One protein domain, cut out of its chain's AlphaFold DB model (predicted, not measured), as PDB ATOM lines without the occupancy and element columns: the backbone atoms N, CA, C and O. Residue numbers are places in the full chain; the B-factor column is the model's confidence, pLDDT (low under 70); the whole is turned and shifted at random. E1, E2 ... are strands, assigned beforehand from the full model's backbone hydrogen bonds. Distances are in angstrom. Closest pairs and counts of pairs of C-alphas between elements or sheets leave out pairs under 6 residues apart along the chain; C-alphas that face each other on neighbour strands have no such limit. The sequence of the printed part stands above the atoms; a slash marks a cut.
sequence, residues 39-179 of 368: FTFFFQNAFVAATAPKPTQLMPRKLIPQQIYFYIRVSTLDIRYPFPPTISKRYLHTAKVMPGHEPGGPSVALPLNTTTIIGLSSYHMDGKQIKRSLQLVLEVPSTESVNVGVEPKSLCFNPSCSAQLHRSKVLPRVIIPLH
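This is residues 39 to 179 of the 368 residues of the protein "Hypothetical protein" of Haptolina ericina (UniProt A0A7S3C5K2). Little regular structure is here, but at its core two sheets face each other as a small sandwich, their strands crossed at 39 degrees, with long loops round them. The larger, E3 E2 E5 E6, is antiparallel and strongly twisted; the other, E4 E1 E7, is mixed. The 141 printed residues, 41 of them in seven strands, E1 to E7, are all strand in class and compact, radius of gyration of the C-alphas 15.5 A, spanning 48 by 38 by 23 A.

Find E2, residues 67 to 74, 23.6 A long, from C-alpha 67 at (-37.953, 35.626, 24.279). Its sheet adds E3, 93 to 96, E5, 136 to 140, and E6, 153 to 157. The other holds E4, 107 to 111, E1, 39 to 45, and E7, 172 to 178, ending at (-40.743, 25.062, 18.527).

Within hydrogen-bond range, look for N 68 and O 95, 2.9 A, in hairpin E2 and E3; N 71 and O 139, 2.9 A, between E2 and E5; and N 42 and O 174, 3.0 A, between parallel E1 and E7. Between the sheets, the closest C-alphas of E3 and E4 are Ala 95 and Ser 107, 4.7 A.

The printed part has no cut; the link E3 to E4 is short, the others long. Look for pLDDT under 70 at residues 48 to 62 and 167 to 170.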
ATOM      1  N   PHE A  39     -52.046  40.188  13.400       90.75
ATOM      2  CA  PHE A  39     -51.951  38.741  13.619       90.75
ATOM      3  C   PHE A  39     -51.234  38.459  14.935       90.75
ATOM      4  O   PHE A  39     -50.246  39.119  15.255       90.75
ATOM      5  N   THR A  40     -51.706  37.474  15.702       92.12
ATOM      6  CA  THR A  40     -51.027  37.050  16.936       92.12
ATOM      7  C   THR A  40     -50.230  35.773  16.698       92.12
ATOM      8  O   THR A  40     -50.794  34.733  16.357       92.12
ATOM      9  N   PHE A  41     -48.921  35.839  16.904       94.25
ATOM     10  CA  PHE A  41     -48.003  34.713  16.774       94.25
ATOM     11  C   PHE A  41     -47.748  34.121  18.163       94.25
ATOM     12  O   PHE A  41     -47.409  34.864  19.084       94.25
ATOM     13  N   PHE A  42     -47.941  32.808  18.317       92.94
ATOM     14  CA  PHE A  42     -47.717  32.080  19.570       92.94
ATOM     15  C   PHE A  42     -46.641  31.020  19.371       92.94
ATOM     16  O   PHE A  42     -46.786  30.131  18.532       92.94
ATOM     17  N   PHE A  43     -45.584  31.091  20.168       94.00
ATOM     18  CA  PHE A  43     -44.479  30.149  20.134       94.00
ATOM     19  C   PHE A  43     -44.683  29.134  21.253       94.00
ATOM     20  O   PHE A  43     -44.614  29.467  22.433       94.00
ATOM     21  N   GLN A  44     -44.993  27.898  20.877       89.50
ATOM     22  CA  GLN A  44     -45.316  26.824  21.810       89.50
ATOM     23  C   GLN A  44     -44.259  25.733  21.753       89.50
ATOM     24  O   GLN A  44     -43.717  25.420  20.696       89.50
ATOM     25  N   ASN A  45     -43.973  25.137  22.902       87.12
ATOM     26  CA  ASN A  45     -43.030  24.038  22.999       87.12
ATOM     27  C   ASN A  45     -43.666  22.754  22.451       87.12
ATOM     28  O   ASN A  45     -44.620  22.239  23.027       87.12
ATOM     29  N   ALA A  46     -43.129  22.231  21.354       84.44
ATOM     30  CA  ALA A  46     -43.683  21.092  20.630       84.44
ATOM     31  C   ALA A  46     -43.663  19.776  21.431       84.44
ATOM     32  O   ALA A  46     -44.481  18.897  21.169       84.44
ATOM     33  N   PHE A  47     -42.776  19.638  22.426       72.38
ATOM     34  CA  PHE A  47     -42.788  18.488  23.341       72.38
ATOM     35  C   PHE A  47     -43.922  18.560  24.373       72.38
ATOM     36  O   PHE A  47     -44.265  17.553  24.990       72.38
ATOM     37  N   VAL A  48     -44.522  19.739  24.560       66.44
ATOM     38  CA  VAL A  48     -45.650  19.961  25.468       66.44
ATOM     39  C   VAL A  48     -46.940  19.729  24.692       66.44
ATOM     40  O   VAL A  48     -47.692  20.651  24.380       66.44
ATOM     41  N   ALA A  49     -47.183  18.461  24.359       51.09
ATOM     42  CA  ALA A  49     -48.492  18.017  23.895       51.09
ATOM     43  C   ALA A  49     -49.580  18.398  24.920       51.09
ATOM     44  O   ALA A  49     -49.289  18.632  26.091       51.09
ATOM     45  N   ALA A  50     -50.854  18.399  24.518       50.47
ATOM     46  CA  ALA A  50     -51.968  18.771  25.404       50.47
ATOM     47  C   ALA A  50     -52.101  17.901  26.682       50.47
ATOM     48  O   ALA A  50     -52.832  18.264  27.599       50.47
ATOM     49  N   THR A  51     -51.400  16.764  26.737       45.09
ATOM     50  CA  THR A  51     -51.309  15.825  27.868       45.09
ATOM     51  C   THR A  51     -50.025  15.962  28.697       45.09
ATOM     52  O   THR A  51     -49.871  15.264  29.698       45.09
ATOM     53  N   ALA A  52     -49.086  16.821  28.298       51.66
ATOM     54  CA  ALA A  52     -47.827  17.015  29.006       51.66
ATOM     55  C   ALA A  52     -48.028  17.788  30.328       51.66
ATOM     56  O   ALA A  52     -48.946  18.610  30.436       51.66
ATOM     57  N   PRO A  53     -47.171  17.560  31.341       54.25
ATOM     58  CA  PRO A  53     -47.210  18.321  32.587       54.25
ATOM     59  C   PRO A  53     -47.016  19.825  32.333       54.25
ATOM     60  O   PRO A  53     -46.426  20.235  31.329       54.25
ATOM     61  N   LYS A  54     -47.522  20.661  33.252       58.75
ATOM     62  CA  LYS A  54     -47.481  22.131  33.115       58.75
ATOM     63  C   LYS A  54     -46.039  22.604  32.871       58.75
ATOM     64  O   LYS A  54     -45.131  22.005  33.442       58.75
ATOM     65  N   PRO A  55     -45.792  23.709  32.139       57.28
ATOM     66  CA  PRO A  55     -44.427  24.170  31.873       57.28
ATOM     67  C   PRO A  55     -43.545  24.351  33.119       57.28
ATOM     68  O   PRO A  55     -42.351  24.091  33.061       57.28
ATOM     69  N   THR A  56     -44.133  24.675  34.274       60.56
ATOM     70  CA  THR A  56     -43.449  24.746  35.581       60.56
ATOM     71  C   THR A  56     -42.897  23.412  36.110       60.56
ATOM     72  O   THR A  56     -42.152  23.411  37.083       60.56
ATOM     73  N   GLN A  57     -43.268  22.281  35.509       60.97
ATOM     74  CA  GLN A  57     -42.840  20.922  35.867       60.97
ATOM     75  C   GLN A  57     -41.867  20.320  34.839       60.97
ATOM     76  O   GLN A  57     -41.393  19.198  35.015       60.97
ATOM     77  N   LEU A  58     -41.566  21.037  33.754       61.97
ATOM     78  CA  LEU A  58     -40.572  20.616  32.771       61.97
ATOM     79  C   LEU A  58     -39.177  21.006  33.258       61.97
ATOM     80  O   LEU A  58     -38.971  22.097  33.787       61.97
ATOM     81  N   MET A  59     -38.194  20.135  33.027       62.56
ATOM     82  CA  MET A  59     -36.791  20.486  33.266       62.56
ATOM     83  C   MET A  59     -36.411  21.731  32.443       62.56
ATOM     84  O   MET A  59     -36.795  21.783  31.274       62.56
ATOM     85  N   PRO A  60     -35.594  22.670  32.961       64.56
ATOM     86  CA  PRO A  60     -35.223  23.893  32.239       64.56
ATOM     87  C   PRO A  60     -34.669  23.652  30.826       64.56
ATOM     88  O   PRO A  60     -35.057  24.339  29.890       64.56
ATOM     89  N   ARG A  61     -33.871  22.591  30.633       65.00
ATOM     90  CA  ARG A  61     -33.356  22.135  29.319       65.00
ATOM     91  C   ARG A  61     -34.420  21.696  28.299       65.00
ATOM     92  O   ARG A  61     -34.090  21.434  27.150       65.00
ATOM     93  N   LYS A  62     -35.671  21.521  28.732       69.12
ATOM     94  CA  LYS A  62     -36.837  21.210  27.895       69.12
ATOM     95  C   LYS A  62     -37.766  22.419  27.744       69.12
ATOM     96  O   LYS A  62     -38.839  22.245  27.181       69.12
ATOM     97  N   LEU A  63     -37.414  23.609  28.239       78.38
ATOM     98  CA  LEU A  63     -38.188  24.839  28.041       78.38
ATOM     99  C   LEU A  63     -37.710  25.591  26.798       78.38
ATOM    100  O   LEU A  63     -36.528  25.580  26.469       78.38
ATOM    101  N   ILE A  64     -38.637  26.278  26.130       87.38
ATOM    102  CA  ILE A  64     -38.283  27.281  25.120       87.38
ATOM    103  C   ILE A  64     -37.893  28.599  25.816       87.38
ATOM    104  O   ILE A  64     -38.444  28.898  26.882       87.38
ATOM    105  N   PRO A  65     -36.979  29.402  25.241       89.88
ATOM    106  CA  PRO A  65     -36.635  30.726  25.751       89.88
ATOM    107  C   PRO A  65     -37.861  31.617  25.981       89.88
ATOM    108  O   PRO A  65     -38.811  31.602  25.200       89.88
ATOM    109  N   GLN A  66     -37.812  32.458  27.019       91.06
ATOM    110  CA  GLN A  66     -38.874  33.437  27.308       91.06
ATOM    111  C   GLN A  66     -39.010  34.522  26.227       91.06
ATOM    112  O   GLN A  66     -40.030  35.207  26.161       91.06
ATOM    113  N   GLN A  67     -37.988  34.685  25.387       95.56
ATOM    114  CA  GLN A  67     -37.953  35.626  24.279       95.56
ATOM    115  C   GLN A  67     -37.505  34.896  23.011       95.56
ATOM    116  O   GLN A  67     -36.458  34.254  23.011       95.56
ATOM    117  N   ILE A  68     -38.292  35.013  21.941       97.25
ATOM    118  CA  ILE A  68     -38.019  34.406  20.634       97.25
ATOM    119  C   ILE A  68     -37.911  35.506  19.587       97.25
ATOM    120  O   ILE A  68     -38.822  36.320  19.428       97.25
ATOM    121  N   TYR A  69     -36.809  35.503  18.850       97.81
ATOM    122  CA  TYR A  69     -36.617  36.329  17.668       97.81
ATOM    123  C   TYR A  69     -37.090  35.583  16.423       97.81
ATOM    124  O   TYR A  69     -36.838  34.391  16.272       97.81
ATOM    125  N   PHE A  70     -37.759  36.263  15.502       98.12
ATOM    126  CA  PHE A  70     -38.228  35.650  14.260       98.12
ATOM    127  C   PHE A  70     -38.392  36.710  13.175       98.12
ATOM    128  O   PHE A  70     -38.407  37.904  13.457       98.12
ATOM    129  N   TYR A  71     -38.544  36.290  11.929       98.19
ATOM    130  CA  TYR A  71     -38.873  37.189  10.829       98.19
ATOM    131  C   TYR A  71     -39.919  36.562   9.916       98.19
ATOM    132  O   TYR A  71     -40.189  35.364   9.980       98.19
ATOM    133  N   ILE A  72     -40.553  37.392   9.090       97.75
ATOM    134  CA  ILE A  72     -41.531  36.942   8.103       97.75
ATOM    135  C   ILE A  72     -41.083  37.442   6.736       97.75
ATOM    136  O   ILE A  72     -40.768  38.622   6.575       97.75
ATOM    137  N   ARG A  73     -41.073  36.550   5.748       97.44
ATOM    138  CA  ARG A  73     -40.765  36.851   4.345       97.44
ATOM    139  C   ARG A  73     -41.890  36.377   3.431       97.44
ATOM    140  O   ARG A  73     -42.658  35.483   3.790       97.44
ATOM    141  N   VAL A  74     -41.984  36.953   2.238       97.38
ATOM    142  CA  VAL A  74     -42.757  36.341   1.145       97.38
ATOM    143  C   VAL A  74     -42.089  35.027   0.721       97.38
ATOM    144  O   VAL A  74     -40.861  34.938   0.690       97.38
ATOM    145  N   SER A  75     -42.875  33.995   0.404       97.06
ATOM    146  CA  SER A  75     -42.337  32.657   0.099       97.06
ATOM    147  C   SER A  75     -41.425  32.609  -1.128       97.06
ATOM    148  O   SER A  75     -40.552  31.748  -1.202       97.06
ATOM    149  N   THR A  76     -41.596  33.551  -2.057       95.56
ATOM    150  CA  THR A  76     -40.839  33.672  -3.310       95.56
ATOM    151  C   THR A  76     -39.414  34.206  -3.151       95.56
ATOM    152  O   THR A  76     -38.664  34.176  -4.123       95.56
ATOM    153  N   LEU A  77     -39.018  34.685  -1.966       93.94
ATOM    154  CA  LEU A  77     -37.648  35.128  -1.689       93.94
ATOM    155  C   LEU A  77     -36.964  34.165  -0.717       93.94
ATOM    156  O   LEU A  77     -37.416  34.039   0.420       93.94
ATOM    157  N   ASP A  78     -35.860  33.528  -1.120       92.88
ATOM    158  CA  ASP A  78     -34.973  32.814  -0.189       92.88
ATOM    159  C   ASP A  78     -34.077  33.831   0.525       92.88
ATOM    160  O   ASP A  78     -33.142  34.389  -0.047       92.88
ATOM    161  N   ILE A  79     -34.433  34.132   1.772       93.31
ATOM    162  CA  ILE A  79     -33.724  35.066   2.642       93.31
ATOM    163  C   ILE A  79     -33.546  34.356   3.969       93.31
ATOM    164  O   ILE A  79     -34.524  33.900   4.567       93.31
ATOM    165  N   ARG A  80     -32.291  34.268   4.406       92.31
ATOM    166  CA  ARG A  80     -31.872  33.539   5.602       92.31
ATOM    167  C   ARG A  80     -31.294  34.505   6.632       92.31
ATOM    168  O   ARG A  80     -31.038  35.670   6.333       92.31
ATOM    169  N   TYR A  81     -31.114  34.012   7.852       92.44
ATOM    170  CA  TYR A  81     -30.408  34.721   8.915       92.44
ATOM    171  C   TYR A  81     -28.972  34.171   9.033       92.44
ATOM    172  O   TYR A  81     -28.824  32.951   8.940       92.44
ATOM    173  N   PRO A  82     -27.932  34.999   9.265       93.62
ATOM    174  CA  PRO A  82     -27.966  36.459   9.398       93.62
ATOM    175  C   PRO A  82     -28.410  37.151   8.104       93.62
ATOM    176  O   PRO A  82     -28.133  36.675   7.007       93.62
ATOM    177  N   PHE A  83     -29.133  38.266   8.237       93.50
ATOM    178  CA  PHE A  83     -29.627  39.004   7.075       93.50
ATOM    179  C   PHE A  83     -28.466  39.566   6.235       93.50
ATOM    180  O   PHE A  83     -27.497  40.068   6.813       93.50
ATOM    181  N   PRO A  84     -28.570  39.561   4.891       91.38
ATOM    182  CA  PRO A  84     -27.618  40.261   4.036       91.38
ATOM    183  C   PRO A  84     -27.657  41.779   4.309       91.38
ATOM    184  O   PRO A  84     -28.705  42.291   4.712       91.38
ATOM    185  N   PRO A  85     -26.570  42.532   4.041       91.00
ATOM    186  CA  PRO A  85     -26.471  43.960   4.382       91.00
ATOM    187  C   PRO A  85     -27.572  44.853   3.789       91.00
ATOM    188  O   PRO A  85     -27.882  45.908   4.336       91.00
ATOM    189  N   THR A  86     -28.189  44.425   2.686       91.38
ATOM    190  CA  THR A  86     -29.311  45.104   2.021       91.38
ATOM    191  C   THR A  86     -30.630  45.031   2.798       91.38
ATOM    192  O   THR A  86     -31.569  45.761   2.480       91.38
ATOM    193  N   ILE A  87     -30.735  44.166   3.812       92.44
ATOM    194  CA  ILE A  87     -31.964  43.923   4.572       92.44
ATOM    195  C   ILE A  87     -31.831  44.488   5.985       92.44
ATOM    196  O   ILE A  87     -31.022  44.055   6.804       92.44
ATOM    197  N   SER A  88     -32.689  45.461   6.290       92.56
ATOM    198  CA  SER A  88     -32.716  46.122   7.594       92.56
ATOM    199  C   SER A  88     -33.062  45.157   8.734       92.56
ATOM    200  O   SER A  88     -34.032  44.399   8.661       92.56
ATOM    201  N   LYS A  89     -32.345  45.285   9.859       91.88
ATOM    202  CA  LYS A  89     -32.627  44.562  11.113       91.88
ATOM    203  C   LYS A  89     -34.048  44.791  11.658       91.88
ATOM    204  O   LYS A  89     -34.500  43.984  12.460       91.88
ATOM    205  N   ARG A  90     -34.783  45.815  11.190       93.31
ATOM    206  CA  ARG A  90     -36.192  46.086  11.562       93.31
ATOM    207  C   ARG A  90     -37.154  44.918  11.302       93.31
ATOM    208  O   ARG A  90     -38.232  44.881  11.879       93.31
ATOM    209  N   TYR A  91     -36.780  44.002  10.408       96.50
ATOM    210  CA  TYR A  91     -37.571  42.818  10.076       96.50
ATOM    211  C   TYR A  91     -37.377  41.653  11.063       96.50
ATOM    212  O   TYR A  91     -38.078  40.649  10.948       96.50
ATOM    213  N   LEU A  92     -36.443  41.772  12.017       97.19
ATOM    214  CA  LEU A  92     -36.268  40.816  13.105       97.19
ATOM    215  C   LEU A  92     -37.200  41.184  14.268       97.19
ATOM    216  O   LEU A  92     -36.899  42.044  15.094       97.19
ATOM    217  N   HIS A  93     -38.347  40.521  14.313       97.75
ATOM    218  CA  HIS A  93     -39.369  40.685  15.341       97.75
ATOM    219  C   HIS A  93     -39.001  39.941  16.616       97.75
ATOM    220  O   HIS A  93     -38.177  39.028  16.618       97.75
ATOM    221  N   THR A  94     -39.643  40.328  17.714       97.81
ATOM    222  CA  THR A  94     -39.451  39.725  19.035       97.81
ATOM    223  C   THR A  94     -40.801  39.342  19.630       97.81
ATOM    224  O   THR A  94     -41.673  40.194  19.786       97.81
ATOM    225  N   ALA A  95     -40.956  38.075  20.003       97.50
ATOM    226  CA  ALA A  95     -42.035  37.583  20.849       97.50
ATOM    227  C   ALA A  95     -41.529  37.377  22.276       97.50
ATOM    228  O   ALA A  95     -40.390  36.954  22.471       97.50
ATOM    229  N   LYS A  96     -42.369  37.669  23.274       96.38
ATOM    230  CA  LYS A  96     -42.016  37.552  24.697       96.38
ATOM    231  C   LYS A  96     -43.101  36.820  25.474       96.38
ATOM    232  O   LYS A  96     -44.279  36.892  25.124       96.38
ATOM    233  N   VAL A  97     -42.708  36.109  26.527       91.38
ATOM    234  CA  VAL A  97     -43.640  35.637  27.554       91.38
ATOM    235  C   VAL A  97     -44.166  36.860  28.302       91.38
ATOM    236  O   VAL A  97     -43.385  37.671  28.797       91.38
ATOM    237  N   MET A  98     -45.488  36.994  28.369       86.69
ATOM    238  CA  MET A  98     -46.133  38.025  29.181       86.69
ATOM    239  C   MET A  98     -46.339  37.494  30.609       86.69
ATOM    240  O   MET A  98     -46.762  36.342  30.746       86.69
ATOM    241  N   PRO A  99     -46.095  38.300  31.661       83.88
ATOM    242  CA  PRO A  99     -46.408  37.916  33.037       83.88
ATOM    243  C   PRO A  99     -47.878  37.497  33.193       83.88
ATOM    244  O   PRO A  99     -48.771  38.146  32.646       83.88
ATOM    245  N   GLY A 100     -48.129  36.397  33.904       81.06
ATOM    246  CA  GLY A 100     -49.448  35.766  34.040       81.06
ATOM    247  C   GLY A 100     -49.889  34.914  32.837       81.06
ATOM    248  O   GLY A 100     -50.957  34.298  32.874       81.06
ATOM    249  N   HIS A 101     -49.088  34.857  31.768       78.38
ATOM    250  CA  HIS A 101     -49.335  34.056  30.565       78.38
ATOM    251  C   HIS A 101     -48.187  33.082  30.247       78.38
ATOM    252  O   HIS A 101     -48.105  32.560  29.134       78.38
ATOM    253  N   GLU A 102     -47.344  32.768  31.231       80.44
ATOM    254  CA  GLU A 102     -46.224  31.824  31.136       80.44
ATOM    255  C   GLU A 102     -46.612  30.462  30.530       80.44
ATOM    256  O   GLU A 102     -45.858  29.961  29.691       80.44
ATOM    257  N   PRO A 103     -47.788  29.865  30.838       73.50
ATOM    258  CA  PRO A 103     -48.200  28.603  30.222       73.50
ATOM    259  C   PRO A 103     -48.445  28.681  28.706       73.50
ATOM    260  O   PRO A 103     -48.466  27.645  28.046       73.50
ATOM    261  N   GLY A 104     -48.665  29.881  28.156       75.12
ATOM    262  CA  GLY A 104     -48.924  30.102  26.730       75.12
ATOM    263  C   GLY A 104     -47.667  30.207  25.863       75.12
ATOM    264  O   GLY A 104     -47.787  30.133  24.639       75.12
ATOM    265  N   GLY A 105     -46.489  30.355  26.481       88.44
ATOM    266  CA  GLY A 105     -45.221  30.608  25.794       88.44
ATOM    267  C   GLY A 105     -45.073  32.047  25.268       88.44
ATOM    268  O   GLY A 105     -45.932  32.901  25.510       88.44
ATOM    269  N   PRO A 106     -43.962  32.355  24.573       94.75
ATOM    270  CA  PRO A 106     -43.742  33.661  23.972       94.75
ATOM    271  C   PRO A 106     -44.814  33.999  22.936       94.75
ATOM    272  O   PRO A 106     -45.202  33.159  22.123       94.75
ATOM    273  N   SER A 107     -45.267  35.252  22.914       94.56
ATOM    274  CA  SER A 107     -46.205  35.727  21.897       94.56
ATOM    275  C   SER A 107     -45.945  37.172  21.478       94.56
ATOM    276  O   SER A 107     -45.221  37.912  22.146       94.56
ATOM    277  N   VAL A 108     -46.505  37.561  20.332       95.50
ATOM    278  CA  VAL A 108     -46.552  38.955  19.865       95.50
ATOM    279  C   VAL A 108     -47.753  39.173  18.949       95.50
ATOM    280  O   VAL A 108     -48.138  38.280  18.192       95.50
ATOM    281  N   ALA A 109     -48.336  40.370  18.996       93.56
ATOM    282  CA  ALA A 109     -49.284  40.845  17.996       93.56
ATOM    283  C   ALA A 109     -48.543  41.746  16.995       93.56
ATOM    284  O   ALA A 109     -47.954  42.749  17.391       93.56
ATOM    285  N   LEU A 110     -48.560  41.385  15.713       93.31
ATOM    286  CA  LEU A 110     -47.786  42.037  14.656       93.31
ATOM    287  C   LEU A 110     -48.707  42.391  13.471       93.31
ATOM    288  O   LEU A 110     -49.457  41.518  13.021       93.31
ATOM    289  N   PRO A 111     -48.668  43.628  12.938       93.06
ATOM    290  CA  PRO A 111     -49.362  43.959  11.700       93.06
ATOM    291  C   PRO A 111     -48.641  43.316  10.513       93.06
ATOM    292  O   PRO A 111     -47.417  43.374  10.435       93.06
ATOM    293  N   LEU A 112     -49.372  42.737   9.563       92.44
ATOM    294  CA  LEU A 112     -48.789  42.175   8.339       92.44
ATOM    295  C   LEU A 112     -48.777  43.223   7.220       92.44
ATOM    296  O   LEU A 112     -49.784  43.442   6.548       92.44
ATOM    297  N   ASN A 113     -47.640  43.901   7.048       93.88
ATOM    298  CA  ASN A 113     -47.468  45.003   6.101       93.88
ATOM    299  C   ASN A 113     -46.019  45.073   5.559       93.88
ATOM    300  O   ASN A 113     -45.180  44.218   5.844       93.88
ATOM    301  N   THR A 114     -45.717  46.096   4.757       94.44
ATOM    302  CA  THR A 114     -44.416  46.271   4.082       94.44
ATOM    303  C   THR A 114     -43.260  46.652   5.019       94.44
ATOM    304  O   THR A 114     -42.090  46.505   4.648       94.44
ATOM    305  N   THR A 115     -43.547  47.117   6.241       94.38
ATOM    306  CA  THR A 115     -42.518  47.429   7.246       94.38
ATOM    307  C   THR A 115     -42.167  46.222   8.113       94.38
ATOM    308  O   THR A 115     -41.052  46.172   8.628       94.38
ATOM    309  N   THR A 116     -43.061  45.229   8.218       95.38
ATOM    310  CA  THR A 116     -42.867  44.012   9.023       95.38
ATOM    311  C   THR A 116     -42.524  42.759   8.216       95.38
ATOM    312  O   THR A 116     -41.890  41.860   8.766       95.38
ATOM    313  N   ILE A 117     -42.886  42.675   6.932       96.44
ATOM    314  CA  ILE A 117     -42.620  41.498   6.087       96.44
ATOM    315  C   ILE A 117     -41.557  41.810   5.030       96.44
ATOM    316  O   ILE A 117     -41.693  42.743   4.237       96.44
ATOM    317  N   ILE A 118     -40.521  40.974   4.973       97.69
ATOM    318  CA  ILE A 118     -39.452  41.064   3.978       97.69
ATOM    319  C   ILE A 118     -39.998  40.693   2.591       97.69
ATOM    320  O   ILE A 118     -40.610  39.637   2.410       97.69
ATOM    321  N   GLY A 119     -39.772  41.561   1.603       95.69
ATOM    322  CA  GLY A 119     -40.227  41.364   0.221       95.69
ATOM    323  C   GLY A 119     -41.706  41.660  -0.033       95.69
ATOM    324  O   GLY A 119     -42.176  41.511  -1.164       95.69
ATOM    325  N   LEU A 120     -42.461  42.096   0.980       95.62
ATOM    326  CA  LEU A 120     -43.814  42.586   0.752       95.62
ATOM    327  C   LEU A 120     -43.754  43.990   0.137       95.62
ATOM    328  O   LEU A 120     -43.061  44.874   0.634       95.62
ATOM    329  N   SER A 121     -44.508  44.195  -0.939       94.94
ATOM    330  CA  SER A 121     -44.617  45.460  -1.667       94.94
ATOM    331  C   SER A 121     -46.085  45.870  -1.766       94.94
ATOM    332  O   SER A 121     -46.977  45.061  -1.506       94.94
ATOM    333  N   SER A 122     -46.360  47.108  -2.181       93.50
ATOM    334  CA  SER A 122     -47.730  47.577  -2.441       93.50
ATOM    335  C   SER A 122     -48.473  46.702  -3.459       93.50
ATOM    336  O   SER A 122     -49.665  46.463  -3.296       93.50
ATOM    337  N   TYR A 123     -47.773  46.129  -4.447       93.25
ATOM    338  CA  TYR A 123     -48.355  45.180  -5.404       93.25
ATOM    339  C   TYR A 123     -48.882  43.890  -4.748       93.25
ATOM    340  O   TYR A 123     -49.791  43.256  -5.284       93.25
ATOM    341  N   HIS A 124     -48.354  43.490  -3.589       93.69
ATOM    342  CA  HIS A 124     -48.816  42.317  -2.838       93.69
ATOM    343  C   HIS A 124     -50.013  42.608  -1.913       93.69
ATOM    344  O   HIS A 124     -50.560  41.681  -1.309       93.69
ATOM    345  N   MET A 125     -50.445  43.870  -1.834       90.25
ATOM    346  CA  MET A 125     -51.570  44.322  -1.019       90.25
ATOM    347  C   MET A 125     -52.838  44.516  -1.860       90.25
ATOM    348  O   MET A 125     -52.785  44.773  -3.063       90.25
ATOM    349  N   ASP A 126     -53.979  44.407  -1.194       87.75
ATOM    350  CA  ASP A 126     -55.306  44.805  -1.654       87.75
ATOM    351  C   ASP A 126     -55.886  45.743  -0.581       87.75
ATOM    352  O   ASP A 126     -56.353  45.319   0.484       87.75
ATOM    353  N   GLY A 127     -55.663  47.048  -0.768       86.50
ATOM    354  CA  GLY A 127     -55.841  48.056   0.278       86.50
ATOM    355  C   GLY A 127     -54.993  47.759   1.525       86.50
ATOM    356  O   GLY A 127     -53.764  47.803   1.484       86.50
ATOM    357  N   LYS A 128     -55.657  47.460   2.650       84.06
ATOM    358  CA  LYS A 128     -55.019  47.096   3.933       84.06
ATOM    359  C   LYS A 128     -54.818  45.585   4.124       84.06
ATOM    360  O   LYS A 128     -54.314  45.177   5.166       84.06
ATOM    361  N   GLN A 129     -55.233  44.748   3.171       86.06
ATOM    362  CA  GLN A 129     -55.142  43.288   3.271       86.06
ATOM    363  C   GLN A 129     -54.031  42.742   2.370       86.06
ATOM    364  O   GLN A 129     -53.683  43.343   1.359       86.06
ATOM    365  N   ILE A 130     -53.472  41.586   2.723       88.69
ATOM    366  CA  ILE A 130     -52.545  40.852   1.853       88.69
ATOM    367  C   ILE A 130     -53.358  40.061   0.822       88.69
ATOM    368  O   ILE A 130     -54.343  39.411   1.181       88.69
ATOM    369  N   LYS A 131     -52.939  40.084  -0.451       89.38
ATOM    370  CA  LYS A 131     -53.603  39.335  -1.530       89.38
ATOM    371  C   LYS A 131     -53.728  37.849  -1.183       89.38
ATOM    372  O   LYS A 131     -52.756  37.211  -0.790       89.38
ATOM    373  N   ARG A 132     -54.914  37.271  -1.414       87.06
ATOM    374  CA  ARG A 132     -55.257  35.877  -1.048       87.06
ATOM    375  C   ARG A 132     -54.345  34.807  -1.661       87.06
ATOM    376  O   ARG A 132     -54.275  33.702  -1.132       87.06
ATOM    377  N   SER A 133     -53.678  35.115  -2.772       88.81
ATOM    378  CA  SER A 133     -52.715  34.235  -3.446       88.81
ATOM    379  C   SER A 133     -51.316  34.242  -2.819       88.81
ATOM    380  O   SER A 133     -50.513  33.375  -3.152       88.81
ATOM    381  N   LEU A 134     -51.000  35.195  -1.936       92.56
ATOM    382  CA  LEU A 134     -49.668  35.320  -1.358       92.56
ATOM    383  C   LEU A 134     -49.473  34.338  -0.198       92.56
ATOM    384  O   LEU A 134     -50.224  34.336   0.780       92.56
ATOM    385  N   GLN A 135     -48.411  33.544  -0.286       95.31
ATOM    386  CA  GLN A 135     -47.926  32.719   0.811       95.31
ATOM    387  C   GLN A 135     -46.756  33.426   1.504       95.31
ATOM    388  O   GLN A 135     -45.844  33.948   0.860       95.31
ATOM    389  N   LEU A 136     -46.797  33.447   2.832       96.50
ATOM    390  CA  LEU A 136     -45.730  33.949   3.685       96.50
ATOM    391  C   LEU A 136     -44.989  32.782   4.330       96.50
ATOM    392  O   LEU A 136     -45.522  31.678   4.458       96.50
ATOM    393  N   VAL A 137     -43.768  33.052   4.772       97.62
ATOM    394  CA  VAL A 137     -42.960  32.130   5.564       97.62
ATOM    395  C   VAL A 137     -42.514  32.857   6.819       97.62
ATOM    396  O   VAL A 137     -41.899  33.920   6.733       97.62
ATOM    397  N   LEU A 138     -42.856  32.297   7.977       97.88
ATOM    398  CA  LEU A 138     -42.288  32.690   9.258       97.88
ATOM    399  C   LEU A 138     -41.031  31.856   9.499       97.88
ATOM    400  O   LEU A 138     -41.078  30.632   9.417       97.88
ATOM    401  N   GLU A 139     -39.935  32.529   9.816       97.94
ATOM    402  CA  GLU A 139     -38.627  31.933  10.067       97.94
ATOM    403  C   GLU A 139     -38.181  32.257  11.496       97.94
ATOM    404  O   GLU A 139     -38.056  33.424  11.876       97.94
ATOM    405  N   VAL A 140     -37.918  31.219  12.284       97.75
ATOM    406  CA  VAL A 140     -37.279  31.293  13.600       97.75
ATOM    407  C   VAL A 140     -35.840  30.817  13.417       97.75
ATOM    408  O   VAL A 140     -35.611  29.609  13.330       97.75
ATOM    409  N   PRO A 141     -34.862  31.731  13.286       96.25
ATOM    410  CA  PRO A 141     -33.467  31.344  13.143       96.25
ATOM    411  C   PRO A 141     -32.941  30.751  14.452       96.25
ATOM    412  O   PRO A 141     -33.449  31.076  15.520       96.25
ATOM    413  N   SER A 142     -31.900  29.930  14.373       93.75
ATOM    414  CA  SER A 142     -31.138  29.477  15.539       93.75
ATOM    415  C   SER A 142     -29.659  29.679  15.257       93.75
ATOM    416  O   SER A 142     -29.150  29.168  14.259       93.75
ATOM    417  N   THR A 143     -28.980  30.417  16.126       91.88
ATOM    418  CA  THR A 143     -27.532  30.649  16.088       91.88
ATOM    419  C   THR A 143     -26.973  30.621  17.512       91.88
ATOM    420  O   THR A 143     -27.720  30.539  18.484       91.88
ATOM    421  N   GLU A 144     -25.655  30.747  17.649       87.25
ATOM    422  CA  GLU A 144     -24.961  30.855  18.944       87.25
ATOM    423  C   GLU A 144     -25.421  32.050  19.802       87.25
ATOM    424  O   GLU A 144     -25.210  32.058  21.011       87.25
ATOM    425  N   SER A 145     -26.071  33.051  19.197       88.81
ATOM    426  CA  SER A 145     -26.519  34.287  19.853       88.81
ATOM    427  C   SER A 145     -28.019  34.580  19.720       88.81
ATOM    428  O   SER A 145     -28.536  35.447  20.424       88.81
ATOM    429  N   VAL A 146     -28.743  33.871  18.847       92.38
ATOM    430  CA  VAL A 146     -30.169  34.104  18.564       92.38
ATOM    431  C   VAL A 146     -30.946  32.804  18.727       92.38
ATOM    432  O   VAL A 146     -30.669  31.825  18.041       92.38
ATOM    433  N   ASN A 147     -31.944  32.816  19.619       93.38
ATOM    434  CA  ASN A 147     -32.769  31.654  19.983       93.38
ATOM    435  C   ASN A 147     -31.948  30.421  20.400       93.38
ATOM    436  O   ASN A 147     -32.286  29.290  20.054       93.38
ATOM    437  N   VAL A 148     -30.873  30.657  21.156       89.75
ATOM    438  CA  VAL A 148     -29.992  29.610  21.683       89.75
ATOM    439  C   VAL A 148     -30.820  28.521  22.370       89.75
ATOM    440  O   VAL A 148     -31.684  28.813  23.199       89.75
ATOM    441  N   GLY A 149     -30.560  27.262  22.014       86.88
ATOM    442  CA  GLY A 149     -31.292  26.121  22.561       86.88
ATOM    443  C   GLY A 149     -32.656  25.854  21.911       86.88
ATOM    444  O   GLY A 149     -33.466  25.157  22.514       86.88
ATOM    445  N   VAL A 150     -32.932  26.355  20.702       91.00
ATOM    446  CA  VAL A 150     -34.141  26.038  19.912       91.00
ATOM    447  C   VAL A 150     -33.748  25.586  18.508       91.00
ATOM    448  O   VAL A 150     -32.858  26.165  17.907       91.00
ATOM    449  N   GLU A 151     -34.395  24.561  17.958       91.25
ATOM    450  CA  GLU A 151     -34.158  24.149  16.573       91.25
ATOM    451  C   GLU A 151     -34.681  25.214  15.587       91.25
ATOM    452  O   GLU A 151     -35.784  25.740  15.783       91.25
ATOM    453  N   PRO A 152     -33.937  25.531  14.508       94.50
ATOM    454  CA  PRO A 152     -34.384  26.505  13.520       94.50
ATOM    455  C   PRO A 152     -35.683  26.034  12.853       94.50
ATOM    456  O   PRO A 152     -35.812  24.870  12.464       94.50
ATOM    457  N   LYS A 153     -36.660  26.936  12.711       95.94
ATOM    458  CA  LYS A 153     -38.017  26.588  12.270       95.94
ATOM    459  C   LYS A 153     -38.508  27.498  11.152       95.94
ATOM    460  O   LYS A 153     -38.647  28.698  11.355       95.94
ATOM    461  N   SER A 154     -38.880  26.896  10.026       96.75
ATOM    462  CA  SER A 154     -39.604  27.554   8.937       96.75
ATOM    463  C   SER A 154     -41.067  27.094   8.938       96.75
ATOM    464  O   SER A 154     -41.345  25.899   9.085       96.75
ATOM    465  N   LEU A 155     -42.013  28.028   8.812       95.81
ATOM    466  CA  LEU A 155     -43.453  27.759   8.760       95.81
ATOM    467  C   LEU A 155     -44.117  28.580   7.649       95.81
ATOM    468  O   LEU A 155     -44.311  29.791   7.772       95.81
ATOM    469  N   CYS A 156     -44.521  27.902   6.576       95.62
ATOM    470  CA  CYS A 156     -45.292  28.502   5.493       95.62
ATOM    471  C   CYS A 156     -46.770  28.653   5.891       95.62
ATOM    472  O   CYS A 156     -47.413  27.672   6.265       95.62
ATOM    473  N   PHE A 157     -47.339  29.850   5.738       93.88
ATOM    474  CA  PHE A 157     -48.759  30.114   5.989       93.88
ATOM    475  C   PHE A 157     -49.327  31.144   5.005       93.88
ATOM    476  O   PHE A 157     -48.609  31.978   4.456       93.88
ATOM    477  N   ASN A 158     -50.635  31.101   4.771       91.12
ATOM    478  CA  ASN A 158     -51.353  32.088   3.973       91.12
ATOM    479  C   ASN A 158     -52.264  32.920   4.906       91.12
ATOM    480  O   ASN A 158     -53.174  32.349   5.514       91.12
ATOM    481  N   PRO A 159     -52.077  34.254   5.010       88.38
ATOM    482  CA  PRO A 159     -52.885  35.137   5.867       88.38
ATOM    483  C   PRO A 159     -54.398  35.133   5.590       88.38
ATOM    484  O   PRO A 159     -55.175  35.573   6.431       88.38
ATOM    485  N   SER A 160     -54.829  34.648   4.424       85.19
ATOM    486  CA  SER A 160     -56.239  34.481   4.055       85.19
ATOM    487  C   SER A 160     -56.762  33.049   4.251       85.19
ATOM    488  O   SER A 160     -57.972  32.824   4.177       85.19
ATOM    489  N   CYS A 161     -55.896  32.058   4.502       84.44
ATOM    490  CA  CYS A 161     -56.300  30.659   4.637       84.44
ATOM    491  C   CYS A 161     -56.751  30.342   6.068       84.44
ATOM    492  O   CYS A 161     -55.956  30.015   6.948       84.44
ATOM    493  N   SER A 162     -58.062  30.360   6.304       78.44
ATOM    494  CA  SER A 162     -58.619  30.111   7.638       78.44
ATOM    495  C   SER A 162     -58.401  28.709   8.207       78.44
ATOM    496  O   SER A 162     -58.637  28.524   9.393       78.44
ATOM    497  N   ALA A 163     -57.992  27.731   7.395       78.75
ATOM    498  CA  ALA A 163     -57.632  26.398   7.882       78.75
ATOM    499  C   ALA A 163     -56.250  26.376   8.566       78.75
ATOM    500  O   ALA A 163     -55.996  25.517   9.402       78.75
ATOM    501  N   GLN A 164     -55.374  27.333   8.235       78.25
ATOM    502  CA  GLN A 164     -54.037  27.493   8.824       78.25
ATOM    503  C   GLN A 164     -54.021  28.489   9.995       78.25
ATOM    504  O   GLN A 164     -53.029  28.596  10.713       78.25
ATOM    505  N   LEU A 165     -55.110  29.238  10.183       81.94
ATOM    506  CA  LEU A 165     -55.239  30.259  11.215       81.94
ATOM    507  C   LEU A 165     -56.163  29.763  12.320       81.94
ATOM    508  O   LEU A 165     -57.350  29.521  12.095       81.94
ATOM    509  N   HIS A 166     -55.648  29.701  13.545       77.81
ATOM    510  CA  HIS A 166     -56.465  29.428  14.717       77.81
ATOM    511  C   HIS A 166     -57.360  30.650  14.967       77.81
ATOM    512  O   HIS A 166     -56.948  31.657  15.552       77.81
ATOM    513  N   ARG A 167     -58.592  30.584  14.456       64.50
ATOM    514  CA  ARG A 167     -59.597  31.644  14.580       64.50
ATOM    515  C   ARG A 167     -60.006  31.809  16.043       64.50
ATOM    516  O   ARG A 167     -60.798  31.029  16.562       64.50
ATOM    517  N   SER A 168     -59.502  32.855  16.693       61.75
ATOM    518  CA  SER A 168     -60.119  33.361  17.920       61.75
ATOM    519  C   SER A 168     -61.229  34.356  17.582       61.75
ATOM    520  O   SER A 168     -61.288  34.861  16.463       61.75
ATOM    521  N   LYS A 169     -62.093  34.671  18.555       59.50
ATOM    522  CA  LYS A 169     -63.125  35.708  18.385       59.50
ATOM    523  C   LYS A 169     -62.547  37.110  18.126       59.50
ATOM    524  O   LYS A 169     -63.296  37.958  17.673       59.50
ATOM    525  N   VAL A 170     -61.266  37.353  18.437       68.19
ATOM    526  CA  VAL A 170     -60.667  38.703  18.473       68.19
ATOM    527  C   VAL A 170     -59.648  38.927  17.356       68.19
ATOM    528  O   VAL A 170     -59.758  39.902  16.627       68.19
ATOM    529  N   LEU A 171     -58.672  38.025  17.199       74.50
ATOM    530  CA  LEU A 171     -57.619  38.106  16.175       74.50
ATOM    531  C   LEU A 171     -57.315  36.725  15.558       74.50
ATOM    532  O   LEU A 171     -57.474  35.702  16.245       74.50
ATOM    533  N   PRO A 172     -56.848  36.661  14.296       84.38
ATOM    534  CA  PRO A 172     -56.263  35.449  13.732       84.38
ATOM    535  C   PRO A 172     -54.962  35.098  14.468       84.38
ATOM    536  O   PRO A 172     -54.107  35.959  14.691       84.38
ATOM    537  N   ARG A 173     -54.813  33.826  14.855       88.50
ATOM    538  CA  ARG A 173     -53.645  33.334  15.597       88.50
ATOM    539  C   ARG A 173     -52.850  32.325  14.774       88.50
ATOM    540  O   ARG A 173     -53.444  31.448  14.144       88.50
ATOM    541  N   VAL A 174     -51.524  32.415  14.830       91.06
ATOM    542  CA  VAL A 174     -50.600  31.466  14.195       91.06
ATOM    543  C   VAL A 174     -49.936  30.596  15.268       91.06
ATOM    544  O   VAL A 174     -49.328  31.105  16.207       91.06
ATOM    545  N   ILE A 175     -50.127  29.287  15.100       91.06
ATOM    546  CA  ILE A 175     -49.530  28.132  15.790       91.06
ATOM    547  C   ILE A 175     -48.044  27.884  15.454       91.06
ATOM    548  O   ILE A 175     -47.820  27.218  14.447       91.06
ATOM    549  N   ILE A 176     -47.033  28.368  16.193       93.50
ATOM    550  CA  ILE A 176     -45.619  28.024  15.919       93.50
ATOM    551  C   ILE A 176     -45.095  26.992  16.934       93.50
ATOM    552  O   ILE A 176     -44.699  27.372  18.038       93.50
ATOM    553  N   PRO A 177     -45.049  25.692  16.580       92.44
ATOM    554  CA  PRO A 177     -44.393  24.675  17.394       92.44
ATOM    555  C   PRO A 177     -42.866  24.770  17.253       92.44
ATOM    556  O   PRO A 177     -42.313  24.599  16.162       92.44
ATOM    557  N   LEU A 178     -42.195  25.015  18.376       92.19
ATOM    558  CA  LEU A 178     -40.743  25.062  18.527       92.19
ATOM    559  C   LEU A 178     -40.240  23.832  19.278       92.19
ATOM    560  O   LEU A 178     -40.815  23.443  20.294       92.19
ATOM    561  N   HIS A 179     -39.130  23.265  18.818       88.88
ATOM    562  CA  HIS A 179     -38.441  22.181  19.511       88.88
ATOM    563  C   HIS A 179     -37.228  22.780  20.232       88.88
ATOM    564  O   HIS A 179     -36.325  23.270  19.557       88.88
TER     565      HIS A 179